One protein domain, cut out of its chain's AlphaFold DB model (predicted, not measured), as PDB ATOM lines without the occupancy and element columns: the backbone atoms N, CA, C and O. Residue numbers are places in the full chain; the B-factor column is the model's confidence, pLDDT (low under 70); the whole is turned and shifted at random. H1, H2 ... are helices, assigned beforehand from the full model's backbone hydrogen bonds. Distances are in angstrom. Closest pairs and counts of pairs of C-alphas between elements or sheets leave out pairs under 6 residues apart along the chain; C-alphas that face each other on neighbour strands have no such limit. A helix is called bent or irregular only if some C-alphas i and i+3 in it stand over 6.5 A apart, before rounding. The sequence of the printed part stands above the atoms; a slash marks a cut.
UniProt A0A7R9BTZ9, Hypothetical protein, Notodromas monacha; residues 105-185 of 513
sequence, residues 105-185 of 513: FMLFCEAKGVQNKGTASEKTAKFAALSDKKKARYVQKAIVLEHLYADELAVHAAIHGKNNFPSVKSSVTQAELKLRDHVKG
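Overview. This is residues 105 to 185 of the 513 residues of the protein "Hypothetical protein" of Notodromas monacha (UniProt A0A7R9BTZ9). One long helix, H3, makes the longest axis; short helices H1 and H4 pack crosswise on its first part, and H2 packs on H1. Residues 161 to 173 fold back alongside H3 to H4. The 81 printed residues, with four named helices in the order H1 to H4 and no named strand, are all helix in class, loose, with a radius of gyration of the C-alphas of 15.8 A and spans of 44 by 35 by 16 A.

Along the chain. Find C-alpha 132 at (2.462, -58.940, 8.841); from there H3 runs 41.2 A to residue 160. H4 is residues 174 to 183, ending at (5.980, -62.345, 3.414). H2 is residues 120 to 128. H1, residues 105 to 115, is irregular: C-alphas 111 and 114 are 9.4 A apart.

Arrangement. H3 touches H4 with residues 132 to 140 alone, at a steep tilt of 58 degrees; the closest C-alphas, Ala 136 and Arg 180, are 4.5 A apart. H3 touches H1 with residues 138 to 142 alone; closest are the C-alphas of Leu 107 and Tyr 138, 6.6 A. H1 touches H2, closest at the C-alphas of Phe 105 and Phe 127, 6.9 A. Each O i to N i+4 pair is within hydrogen-bond range in H2, H3 and H4, and 5 of 7 in H1.

Size, cuts and confidence. The farthest C-alphas, Ala 129 and Gly 161, are 44.7 A apart. The printed part has no cut; the link H3 to H4 is long, and pLDDT is under 70 at 21 residues, among them 159 to 169.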
ATOM      1  N   PHE A 105       6.965 -46.964  10.147       86.31
ATOM      2  CA  PHE A 105       5.991 -46.452  11.113       86.31
ATOM      3  C   PHE A 105       5.501 -45.036  10.776       86.31
ATOM      4  O   PHE A 105       4.308 -44.750  10.895       86.31
ATOM      5  N   MET A 106       6.400 -44.153  10.330       85.06
ATOM      6  CA  MET A 106       6.045 -42.793   9.914       85.06
ATOM      7  C   MET A 106       5.171 -42.811   8.660       85.06
ATOM      8  O   MET A 106       4.128 -42.166   8.648       85.06
ATOM      9  N   LEU A 107       5.500 -43.656   7.680       84.88
ATOM     10  CA  LEU A 107       4.677 -43.878   6.488       84.88
ATOM     11  C   LEU A 107       3.273 -44.383   6.834       84.88
ATOM     12  O   LEU A 107       2.296 -43.998   6.192       84.88
ATOM     13  N   PHE A 108       3.149 -45.232   7.855       86.25
ATOM     14  CA  PHE A 108       1.845 -45.643   8.375       86.25
ATOM     15  C   PHE A 108       1.081 -44.474   9.008       86.25
ATOM     16  O   PHE A 108      -0.122 -44.334   8.780       86.25
ATOM     17  N   CYS A 109       1.760 -43.636   9.793       82.56
ATOM     18  CA  CYS A 109       1.146 -42.464  10.414       82.56
ATOM     19  C   CYS A 109       0.669 -41.447   9.366       82.56
ATOM     20  O   CYS A 109      -0.452 -40.956   9.475       82.56
ATOM     21  N   GLU A 110       1.481 -41.186   8.341       82.88
ATOM     22  CA  GLU A 110       1.163 -40.310   7.208       82.88
ATOM     23  C   GLU A 110      -0.031 -40.848   6.406       82.88
ATOM     24  O   GLU A 110      -1.011 -40.134   6.202       82.88
ATOM     25  N   ALA A 111      -0.008 -42.133   6.034       80.25
ATOM     26  CA  ALA A 111      -1.076 -42.766   5.257       80.25
ATOM     27  C   ALA A 111      -2.421 -42.832   6.001       80.25
ATOM     28  O   ALA A 111      -3.477 -42.908   5.375       80.25
ATOM     29  N   LYS A 112      -2.402 -42.836   7.340       74.88
ATOM     30  CA  LYS A 112      -3.618 -42.839   8.168       74.88
ATOM     31  C   LYS A 112      -4.135 -41.441   8.526       74.88
ATOM     32  O   LYS A 112      -5.272 -41.346   8.987       74.88
ATOM     33  N   GLY A 113      -3.365 -40.378   8.284       66.94
ATOM     34  CA  GLY A 113      -3.803 -38.983   8.395       66.94
ATOM     35  C   GLY A 113      -4.574 -38.614   9.680       66.94
ATOM     36  O   GLY A 113      -4.288 -39.096  10.779       66.94
ATOM     37  N   VAL A 114      -5.586 -37.747   9.516       47.38
ATOM     38  CA  VAL A 114      -6.457 -37.139  10.556       47.38
ATOM     39  C   VAL A 114      -7.303 -38.163  11.339       47.38
ATOM     40  O   VAL A 114      -7.789 -37.864  12.428       47.38
ATOM     41  N   GLN A 115      -7.432 -39.397  10.840       50.53
ATOM     42  CA  GLN A 115      -8.216 -40.487  11.448       50.53
ATOM     43  C   GLN A 115      -7.517 -41.144  12.657       50.53
ATOM     44  O   GLN A 115      -8.068 -42.031  13.304       50.53
ATOM     45  N   ASN A 116      -6.293 -40.716  12.985       51.53
ATOM     46  CA  ASN A 116      -5.494 -41.252  14.085       51.53
ATOM     47  C   ASN A 116      -5.139 -40.150  15.108       51.53
ATOM     48  O   ASN A 116      -3.968 -39.934  15.433       51.53
ATOM     49  N   LYS A 117      -6.150 -39.423  15.606       50.12
ATOM     50  CA  LYS A 117      -6.021 -38.550  16.788       50.12
ATOM     51  C   LYS A 117      -5.880 -39.437  18.029       50.12
ATOM     52  O   LYS A 117      -6.869 -39.923  18.556       50.12
ATOM     53  N   GLY A 118      -4.644 -39.707  18.430       59.81
ATOM     54  CA  GLY A 118      -4.310 -40.567  19.563       59.81
ATOM     55  C   GLY A 118      -2.878 -40.323  20.018       59.81
ATOM     56  O   GLY A 118      -2.069 -39.768  19.259       59.81
ATOM     57  N   THR A 119      -2.560 -40.707  21.251       72.38
ATOM     58  CA  THR A 119      -1.210 -40.544  21.809       72.38
ATOM     59  C   THR A 119      -0.171 -41.346  21.007       72.38
ATOM     60  O   THR A 119      -0.501 -42.291  20.283       72.38
ATOM     61  N   ALA A 120       1.117 -40.993  21.111       72.06
ATOM     62  CA  ALA A 120       2.192 -41.723  20.422       72.06
ATOM     63  C   ALA A 120       2.189 -43.236  20.750       72.06
ATOM     64  O   ALA A 120       2.487 -44.064  19.885       72.06
ATOM     65  N   SER A 121       1.774 -43.595  21.970       73.81
ATOM     66  CA  SER A 121       1.603 -44.982  22.420       73.81
ATOM     67  C   SER A 121       0.525 -45.723  21.619       73.81
ATOM     68  O   SER A 121       0.778 -46.793  21.066       73.81
ATOM     69  N   GLU A 122      -0.654 -45.121  21.442       78.81
ATOM     70  CA  GLU A 122      -1.769 -45.732  20.707       78.81
ATOM     71  C   GLU A 122      -1.447 -45.957  19.229       78.81
ATOM     72  O   GLU A 122      -1.810 -46.985  18.656       78.81
ATOM     73  N   LYS A 123      -0.739 -45.016  18.595       79.88
ATOM     74  CA  LYS A 123      -0.304 -45.166  17.197       79.88
ATOM     75  C   LYS A 123       0.655 -46.341  17.045       79.88
ATOM     76  O   LYS A 123       0.515 -47.123  16.104       79.88
ATOM     77  N   THR A 124       1.576 -46.493  17.995       82.12
ATOM     78  CA  THR A 124       2.527 -47.611  18.045       82.12
ATOM     79  C   THR A 124       1.797 -48.942  18.222       82.12
ATOM     80  O   THR A 124       2.052 -49.882  17.473       82.12
ATOM     81  N   ALA A 125       0.816 -49.004  19.128       85.62
ATOM     82  CA  ALA A 125      -0.021 -50.186  19.322       85.62
ATOM     83  C   ALA A 125      -0.829 -50.545  18.061       85.62
ATOM     84  O   ALA A 125      -0.863 -51.705  17.656       85.62
ATOM     85  N   LYS A 126      -1.418 -49.554  17.376       85.12
ATOM     86  CA  LYS A 126      -2.157 -49.768  16.119       85.12
ATOM     87  C   LYS A 126      -1.260 -50.268  14.987       85.12
ATOM     88  O   LYS A 126      -1.685 -51.127  14.220       85.12
ATOM     89  N   PHE A 127      -0.029 -49.765  14.885       84.94
ATOM     90  CA  PHE A 127       0.950 -50.280  13.925       84.94
ATOM     91  C   PHE A 127       1.376 -51.711  14.271       84.94
ATOM     92  O   PHE A 127       1.430 -52.572  13.392       84.94
ATOM     93  N   ALA A 128       1.605 -51.998  15.555       86.31
ATOM     94  CA  ALA A 128       1.925 -53.338  16.037       86.31
ATOM     95  C   ALA A 128       0.778 -54.341  15.805       86.31
ATOM     96  O   ALA A 128       1.049 -55.502  15.508       86.31
ATOM     97  N   ALA A 129      -0.480 -53.895  15.849       88.31
ATOM     98  CA  ALA A 129      -1.663 -54.712  15.575       88.31
ATOM     99  C   ALA A 129      -1.921 -54.980  14.076       88.31
ATOM    100  O   ALA A 129      -2.810 -55.758  13.732       88.31
ATOM    101  N   LEU A 130      -1.172 -54.357  13.155       85.75
ATOM    102  CA  LEU A 130      -1.308 -54.653  11.727       85.75
ATOM    103  C   LEU A 130      -0.874 -56.089  11.413       85.75
ATOM    104  O   LEU A 130       0.121 -56.586  11.941       85.75
ATOM    105  N   SER A 131      -1.557 -56.709  10.449       87.44
ATOM    106  CA  SER A 131      -1.114 -57.974   9.857       87.44
ATOM    107  C   SER A 131       0.287 -57.836   9.257       87.44
ATOM    108  O   SER A 131       0.584 -56.823   8.610       87.44
ATOM    109  N   ASP A 132       1.087 -58.891   9.345       85.12
ATOM    110  CA  ASP A 132       2.462 -58.940   8.841       85.12
ATOM    111  C   ASP A 132       2.579 -58.579   7.353       85.12
ATOM    112  O   ASP A 132       3.465 -57.817   6.967       85.12
ATOM    113  N   LYS A 133       1.602 -58.986   6.529       81.88
ATOM    114  CA  LYS A 133       1.512 -58.600   5.107       81.88
ATOM    115  C   LYS A 133       1.392 -57.085   4.904       81.88
ATOM    116  O   LYS A 133       1.984 -56.535   3.981       81.88
ATOM    117  N   LYS A 134       0.644 -56.392   5.769       83.50
ATOM    118  CA  LYS A 134       0.480 -54.926   5.718       83.50
ATOM    119  C   LYS A 134       1.730 -54.211   6.227       83.50
ATOM    120  O   LYS A 134       2.163 -53.259   5.588       83.50
ATOM    121  N   LYS A 135       2.344 -54.690   7.314       85.44
ATOM    122  CA  LYS A 135       3.624 -54.157   7.813       85.44
ATOM    123  C   LYS A 135       4.724 -54.278   6.754       85.44
ATOM    124  O   LYS A 135       5.384 -53.290   6.454       85.44
ATOM    125  N   ALA A 136       4.844 -55.439   6.105       81.69
ATOM    126  CA  ALA A 136       5.808 -55.677   5.030       81.69
ATOM    127  C   ALA A 136       5.667 -54.703   3.843       81.69
ATOM    128  O   ALA A 136       6.672 -54.351   3.229       81.69
ATOM    129  N   ARG A 137       4.451 -54.219   3.536       81.94
ATOM    130  CA  ARG A 137       4.231 -53.185   2.505       81.94
ATOM    131  C   ARG A 137       4.835 -51.837   2.899       81.94
ATOM    132  O   ARG A 137       5.510 -51.224   2.080       81.94
ATOM    133  N   TYR A 138       4.638 -51.395   4.142       83.50
ATOM    134  CA  TYR A 138       5.254 -50.159   4.642       83.50
ATOM    135  C   TYR A 138       6.778 -50.268   4.704       83.50
ATOM    136  O   TYR A 138       7.471 -49.319   4.352       83.50
ATOM    137  N   VAL A 139       7.295 -51.444   5.069       83.12
ATOM    138  CA  VAL A 139       8.733 -51.739   5.031       83.12
ATOM    139  C   VAL A 139       9.279 -51.643   3.608       83.12
ATOM    140  O   VAL A 139      10.270 -50.962   3.381       83.12
ATOM    141  N   GLN A 140       8.624 -52.278   2.634       80.25
ATOM    142  CA  GLN A 140       9.041 -52.191   1.233       80.25
ATOM    143  C   GLN A 140       9.000 -50.747   0.718       80.25
ATOM    144  O   GLN A 140       9.921 -50.335   0.019       80.25
ATOM    145  N   LYS A 141       7.968 -49.978   1.085       81.19
ATOM    146  CA  LYS A 141       7.842 -48.566   0.708       81.19
ATOM    147  C   LYS A 141       8.982 -47.715   1.283       81.19
ATOM    148  O   LYS A 141       9.534 -46.905   0.551       81.19
ATOM    149  N   ALA A 142       9.367 -47.928   2.542       82.25
ATOM    150  CA  ALA A 142      10.499 -47.227   3.155       82.25
ATOM    151  C   ALA A 142      11.826 -47.524   2.439       82.25
ATOM    152  O   ALA A 142      12.593 -46.607   2.183       82.25
ATOM    153  N   ILE A 143      12.059 -48.779   2.038       78.38
ATOM    154  CA  ILE A 143      13.268 -49.173   1.292       78.38
ATOM    155  C   ILE A 143      13.334 -48.479  -0.068       78.38
ATOM    156  O   ILE A 143      14.383 -47.979  -0.448       78.38
ATOM    157  N   VAL A 144      12.215 -48.425  -0.797       79.31
ATOM    158  CA  VAL A 144      12.164 -47.721  -2.089       79.31
ATOM    159  C   VAL A 144      12.471 -46.234  -1.907       79.31
ATOM    160  O   VAL A 144      13.275 -45.690  -2.651       79.31
ATOM    161  N   LEU A 145      11.893 -45.593  -0.888       77.19
ATOM    162  CA  LEU A 145      12.180 -44.188  -0.584       77.19
ATOM    163  C   LEU A 145      13.639 -43.957  -0.169       77.19
ATOM    164  O   LEU A 145      14.190 -42.906  -0.467       77.19
ATOM    165  N   GLU A 146      14.268 -44.921   0.502       78.50
ATOM    166  CA  GLU A 146      15.687 -44.859   0.855       78.50
ATOM    167  C   GLU A 146      16.596 -44.915  -0.375       78.50
ATOM    168  O   GLU A 146      17.564 -44.161  -0.432       78.50
ATOM    169  N   HIS A 147      16.258 -45.743  -1.368       74.50
ATOM    170  CA  HIS A 147      16.963 -45.766  -2.652       74.50
ATOM    171  C   HIS A 147      16.787 -44.452  -3.417       74.50
ATOM    172  O   HIS A 147      17.783 -43.834  -3.769       74.50
ATOM    173  N   LEU A 148      15.549 -43.966  -3.562       73.62
ATOM    174  CA  LEU A 148      15.278 -42.688  -4.237       73.62
ATOM    175  C   LEU A 148      16.016 -41.520  -3.571       73.62
ATOM    176  O   LEU A 148      16.610 -40.688  -4.244       73.62
ATOM    177  N   TYR A 149      16.040 -41.484  -2.238       78.38
ATOM    178  CA  TYR A 149      16.786 -40.479  -1.487       78.38
ATOM    179  C   TYR A 149      18.305 -40.586  -1.689       78.38
ATOM    180  O   TYR A 149      18.994 -39.568  -1.721       78.38
ATOM    181  N   ALA A 150      18.844 -41.803  -1.801       74.69
ATOM    182  CA  ALA A 150      20.259 -42.012  -2.092       74.69
ATOM    183  C   ALA A 150      20.623 -41.515  -3.501       74.69
ATOM    184  O   ALA A 150      21.656 -40.862  -3.654       74.69
ATOM    185  N   ASP A 151      19.753 -41.750  -4.484       74.56
ATOM    186  CA  ASP A 151      19.918 -41.266  -5.857       74.56
ATOM    187  C   ASP A 151      19.833 -39.727  -5.907       74.56
ATOM    188  O   ASP A 151      20.714 -39.066  -6.457       74.56
ATOM    189  N   GLU A 152      18.846 -39.128  -5.230       71.69
ATOM    190  CA  GLU A 152      18.716 -37.669  -5.092       71.69
ATOM    191  C   GLU A 152      19.940 -37.038  -4.407       71.69
ATOM    192  O   GLU A 152      20.422 -35.985  -4.830       71.69
ATOM    193  N   LEU A 153      20.478 -37.681  -3.363       74.56
ATOM    194  CA  LEU A 153      21.708 -37.242  -2.702       74.56
ATOM    195  C   LEU A 153      22.923 -37.328  -3.626       74.56
ATOM    196  O   LEU A 153      23.782 -36.452  -3.553       74.56
ATOM    197  N   ALA A 154      23.016 -38.360  -4.467       73.69
ATOM    198  CA  ALA A 154      24.115 -38.524  -5.414       73.69
ATOM    199  C   ALA A 154      24.095 -37.423  -6.485       73.69
ATOM    200  O   ALA A 154      25.122 -36.781  -6.722       73.69
ATOM    201  N   VAL A 155      22.918 -37.128  -7.043       69.69
ATOM    202  CA  VAL A 155      22.711 -36.021  -7.991       69.69
ATOM    203  C   VAL A 155      23.034 -34.680  -7.333       69.69
ATOM    204  O   VAL A 155      23.792 -33.872  -7.871       69.69
ATOM    205  N   HIS A 156      22.534 -34.452  -6.119       64.44
ATOM    206  CA  HIS A 156      22.825 -33.228  -5.381       64.44
ATOM    207  C   HIS A 156      24.323 -33.094  -5.045       64.44
ATOM    208  O   HIS A 156      24.874 -31.992  -5.073       64.44
ATOM    209  N   ALA A 157      25.013 -34.203  -4.763       71.38
ATOM    210  CA  ALA A 157      26.457 -34.227  -4.533       71.38
ATOM    211  C   ALA A 157      27.286 -33.929  -5.781       71.38
ATOM    212  O   ALA A 157      28.344 -33.307  -5.659       71.38
ATOM    213  N   ALA A 158      26.803 -34.322  -6.960       70.69
ATOM    214  CA  ALA A 158      27.420 -33.974  -8.233       70.69
ATOM    215  C   ALA A 158      27.287 -32.473  -8.548       70.69
ATOM    216  O   ALA A 158      28.236 -31.864  -9.033       70.69
ATOM    217  N   ILE A 159      26.145 -31.859  -8.212       62.25
ATOM    218  CA  ILE A 159      25.856 -30.445  -8.511       62.25
ATOM    219  C   ILE A 159      26.545 -29.484  -7.527       62.25
ATOM    220  O   ILE A 159      27.056 -28.443  -7.936       62.25
ATOM    221  N   HIS A 160      26.563 -29.813  -6.231       59.66
ATOM    222  CA  HIS A 160      26.995 -28.887  -5.171       59.66
ATOM    223  C   HIS A 160      28.374 -29.199  -4.563       59.66
ATOM    224  O   HIS A 160      28.862 -28.439  -3.728       59.66
ATOM    225  N   GLY A 161      29.031 -30.281  -4.999       61.53
ATOM    226  CA  GLY A 161      30.329 -30.720  -4.480       61.53
ATOM    227  C   GLY A 161      30.222 -31.467  -3.142       61.53
ATOM    228  O   GLY A 161      29.397 -31.156  -2.291       61.53
ATOM    229  N   LYS A 162      31.077 -32.480  -2.938       55.94
ATOM    230  CA  LYS A 162      30.972 -33.507  -1.871       55.94
ATOM    231  C   LYS A 162      31.130 -33.019  -0.421       55.94
ATOM    232  O   LYS A 162      31.006 -33.824   0.506       55.94
ATOM    233  N   ASN A 163      31.403 -31.740  -0.190       52.84
ATOM    234  CA  ASN A 163      31.716 -31.241   1.142       52.84
ATOM    235  C   ASN A 163      30.418 -30.951   1.903       52.84
ATOM    236  O   ASN A 163      29.914 -29.836   1.831       52.84
ATOM    237  N   ASN A 164      29.923 -31.970   2.627       55.03
ATOM    238  CA  ASN A 164      28.968 -31.927   3.758       55.03
ATOM    239  C   ASN A 164      27.701 -32.815   3.635       55.03
ATOM    240  O   ASN A 164      26.668 -32.512   4.232       55.03
ATOM    241  N   PHE A 165      27.762 -33.945   2.916       57.72
ATOM    242  CA  PHE A 165      26.633 -34.887   2.855       57.72
ATOM    243  C   PHE A 165      26.523 -35.791   4.092       57.72
ATOM    244  O   PHE A 165      27.509 -36.418   4.491       57.72
ATOM    245  N   PRO A 166      25.326 -35.932   4.692       59.91
ATOM    246  CA  PRO A 166      25.115 -36.867   5.787       59.91
ATOM    247  C   PRO A 166      25.192 -38.317   5.288       59.91
ATOM    248  O   PRO A 166      24.579 -38.676   4.286       59.91
ATOM    249  N   SER A 167      25.891 -39.177   6.034       58.22
ATOM    250  CA  SER A 167      25.894 -40.626   5.792       58.22
ATOM    251  C   SER A 167      24.462 -41.184   5.811       58.22
ATOM    252  O   SER A 167      23.730 -41.001   6.792       58.22
ATOM    253  N   VAL A 168      24.069 -41.864   4.729       61.78
ATOM    254  CA  VAL A 168      22.763 -42.522   4.593       61.78
ATOM    255  C   VAL A 168      22.732 -43.737   5.520       61.78
ATOM    256  O   VAL A 168      23.362 -44.760   5.262       61.78
ATOM    257  N   LYS A 169      22.031 -43.612   6.649       67.00
ATOM    258  CA  LYS A 169      21.735 -44.735   7.550       67.00
ATOM    259  C   LYS A 169      20.390 -45.331   7.170       67.00
ATOM    260  O   LYS A 169      19.463 -44.578   6.875       67.00
ATOM    261  N   SER A 170      20.274 -46.656   7.257       71.56
ATOM    262  CA  SER A 170      19.035 -47.317   6.863       71.56
ATOM    263  C   SER A 170      17.851 -46.923   7.740       71.56
ATOM    264  O   SER A 170      17.936 -46.909   8.970       71.56
ATOM    265  N   SER A 171      16.744 -46.608   7.073       75.44
ATOM    266  CA  SER A 171      15.457 -46.234   7.665       75.44
ATOM    267  C   SER A 171      14.667 -47.443   8.186       75.44
ATOM    268  O   SER A 171      13.639 -47.274   8.850       75.44
ATOM    269  N   VAL A 172      15.153 -48.657   7.901       83.81
ATOM    270  CA  VAL A 172      14.496 -49.934   8.184       83.81
ATOM    271  C   VAL A 172      15.352 -50.807   9.099       83.81
ATOM    272  O   VAL A 172      16.559 -50.965   8.926       83.81
ATOM    273  N   THR A 173      14.713 -51.439  10.081       86.44
ATOM    274  CA  THR A 173      15.369 -52.353  11.023       86.44
ATOM    275  C   THR A 173      15.566 -53.760  10.444       86.44
ATOM    276  O   THR A 173      14.828 -54.236   9.579       86.44
ATOM    277  N   GLN A 174      16.523 -54.516  10.991       81.25
ATOM    278  CA  GLN A 174      16.766 -55.904  10.572       81.25
ATOM    279  C   GLN A 174      15.548 -56.827  10.791       81.25
ATOM    280  O   GLN A 174      15.366 -57.804  10.063       81.25
ATOM    281  N   ALA A 175      14.710 -56.544  11.793       84.69
ATOM    282  CA  ALA A 175      13.479 -57.293  12.045       84.69
ATOM    283  C   ALA A 175      12.430 -57.046  10.947       84.69
ATOM    284  O   ALA A 175      11.795 -57.989  10.478       84.69
ATOM    285  N   GLU A 176      12.301 -55.800  10.495       85.75
ATOM    286  CA  GLU A 176      11.411 -55.403   9.403       85.75
ATOM    287  C   GLU A 176      11.837 -56.013   8.061       85.75
ATOM    288  O   GLU A 176      10.991 -56.517   7.319       85.75
ATOM    289  N   LEU A 177      13.144 -56.073   7.783       81.75
ATOM    290  CA  LEU A 177      13.676 -56.776   6.609       81.75
ATOM    291  C   LEU A 177      13.303 -58.266   6.625       81.75
ATOM    292  O   LEU A 177      12.752 -58.777   5.651       81.75
ATOM    293  N   LYS A 178      13.512 -58.947   7.762       80.62
ATOM    294  CA  LYS A 178      13.133 -60.361   7.937       80.62
ATOM    295  C   LYS A 178      11.628 -60.590   7.765       80.62
ATOM    296  O   LYS A 178      11.231 -61.620   7.224       80.62
ATOM    297  N   LEU A 179      10.798 -59.650   8.225       83.19
ATOM    298  CA  LEU A 179       9.343 -59.695   8.075       83.19
ATOM    299  C   LEU A 179       8.931 -59.612   6.601       83.19
ATOM    300  O   LEU A 179       8.147 -60.434   6.129       83.19
ATOM    301  N   ARG A 180       9.493 -58.653   5.860       83.75
ATOM    302  CA  ARG A 180       9.272 -58.518   4.417       83.75
ATOM    303  C   ARG A 180       9.697 -59.781   3.671       83.75
ATOM    304  O   ARG A 180       8.947 -60.260   2.827       83.75
ATOM    305  N   ASP A 181      10.874 -60.314   3.982       77.88
ATOM    306  CA  ASP A 181      11.423 -61.500   3.318       77.88
ATOM    307  C   ASP A 181      10.546 -62.732   3.545       77.88
ATOM    308  O   ASP A 181      10.257 -63.468   2.603       77.88
ATOM    309  N   HIS A 182      10.036 -62.897   4.767       77.44
ATOM    310  CA  HIS A 182       9.079 -63.947   5.093       77.44
ATOM    311  C   HIS A 182       7.774 -63.816   4.289       77.44
ATOM    312  O   HIS A 182       7.319 -64.796   3.707       77.44
ATOM    313  N   VAL A 183       7.208 -62.606   4.192       76.19
ATOM    314  CA  VAL A 183       5.980 -62.345   3.414       76.19
ATOM    315  C   VAL A 183       6.199 -62.521   1.906       76.19
ATOM    316  O   VAL A 183       5.291 -62.960   1.207       76.19
ATOM    317  N   LYS A 184       7.397 -62.211   1.391       68.44
ATOM    318  CA  LYS A 184       7.787 -62.409  -0.019       68.44
ATOM    319  C   LYS A 184       8.095 -63.869  -0.372       68.44
ATOM    320  O   LYS A 184       8.557 -64.129  -1.482       68.44
ATOM    321  N   GLY A 185       7.913 -64.805   0.562       63.28
ATOM    322  CA  GLY A 185       8.243 -66.213   0.346       63.28
ATOM    323  C   GLY A 185       9.736 -66.447   0.107       63.28
ATOM    324  O   GLY A 185      10.110 -67.465  -0.468       63.28
TER     325      GLY A 185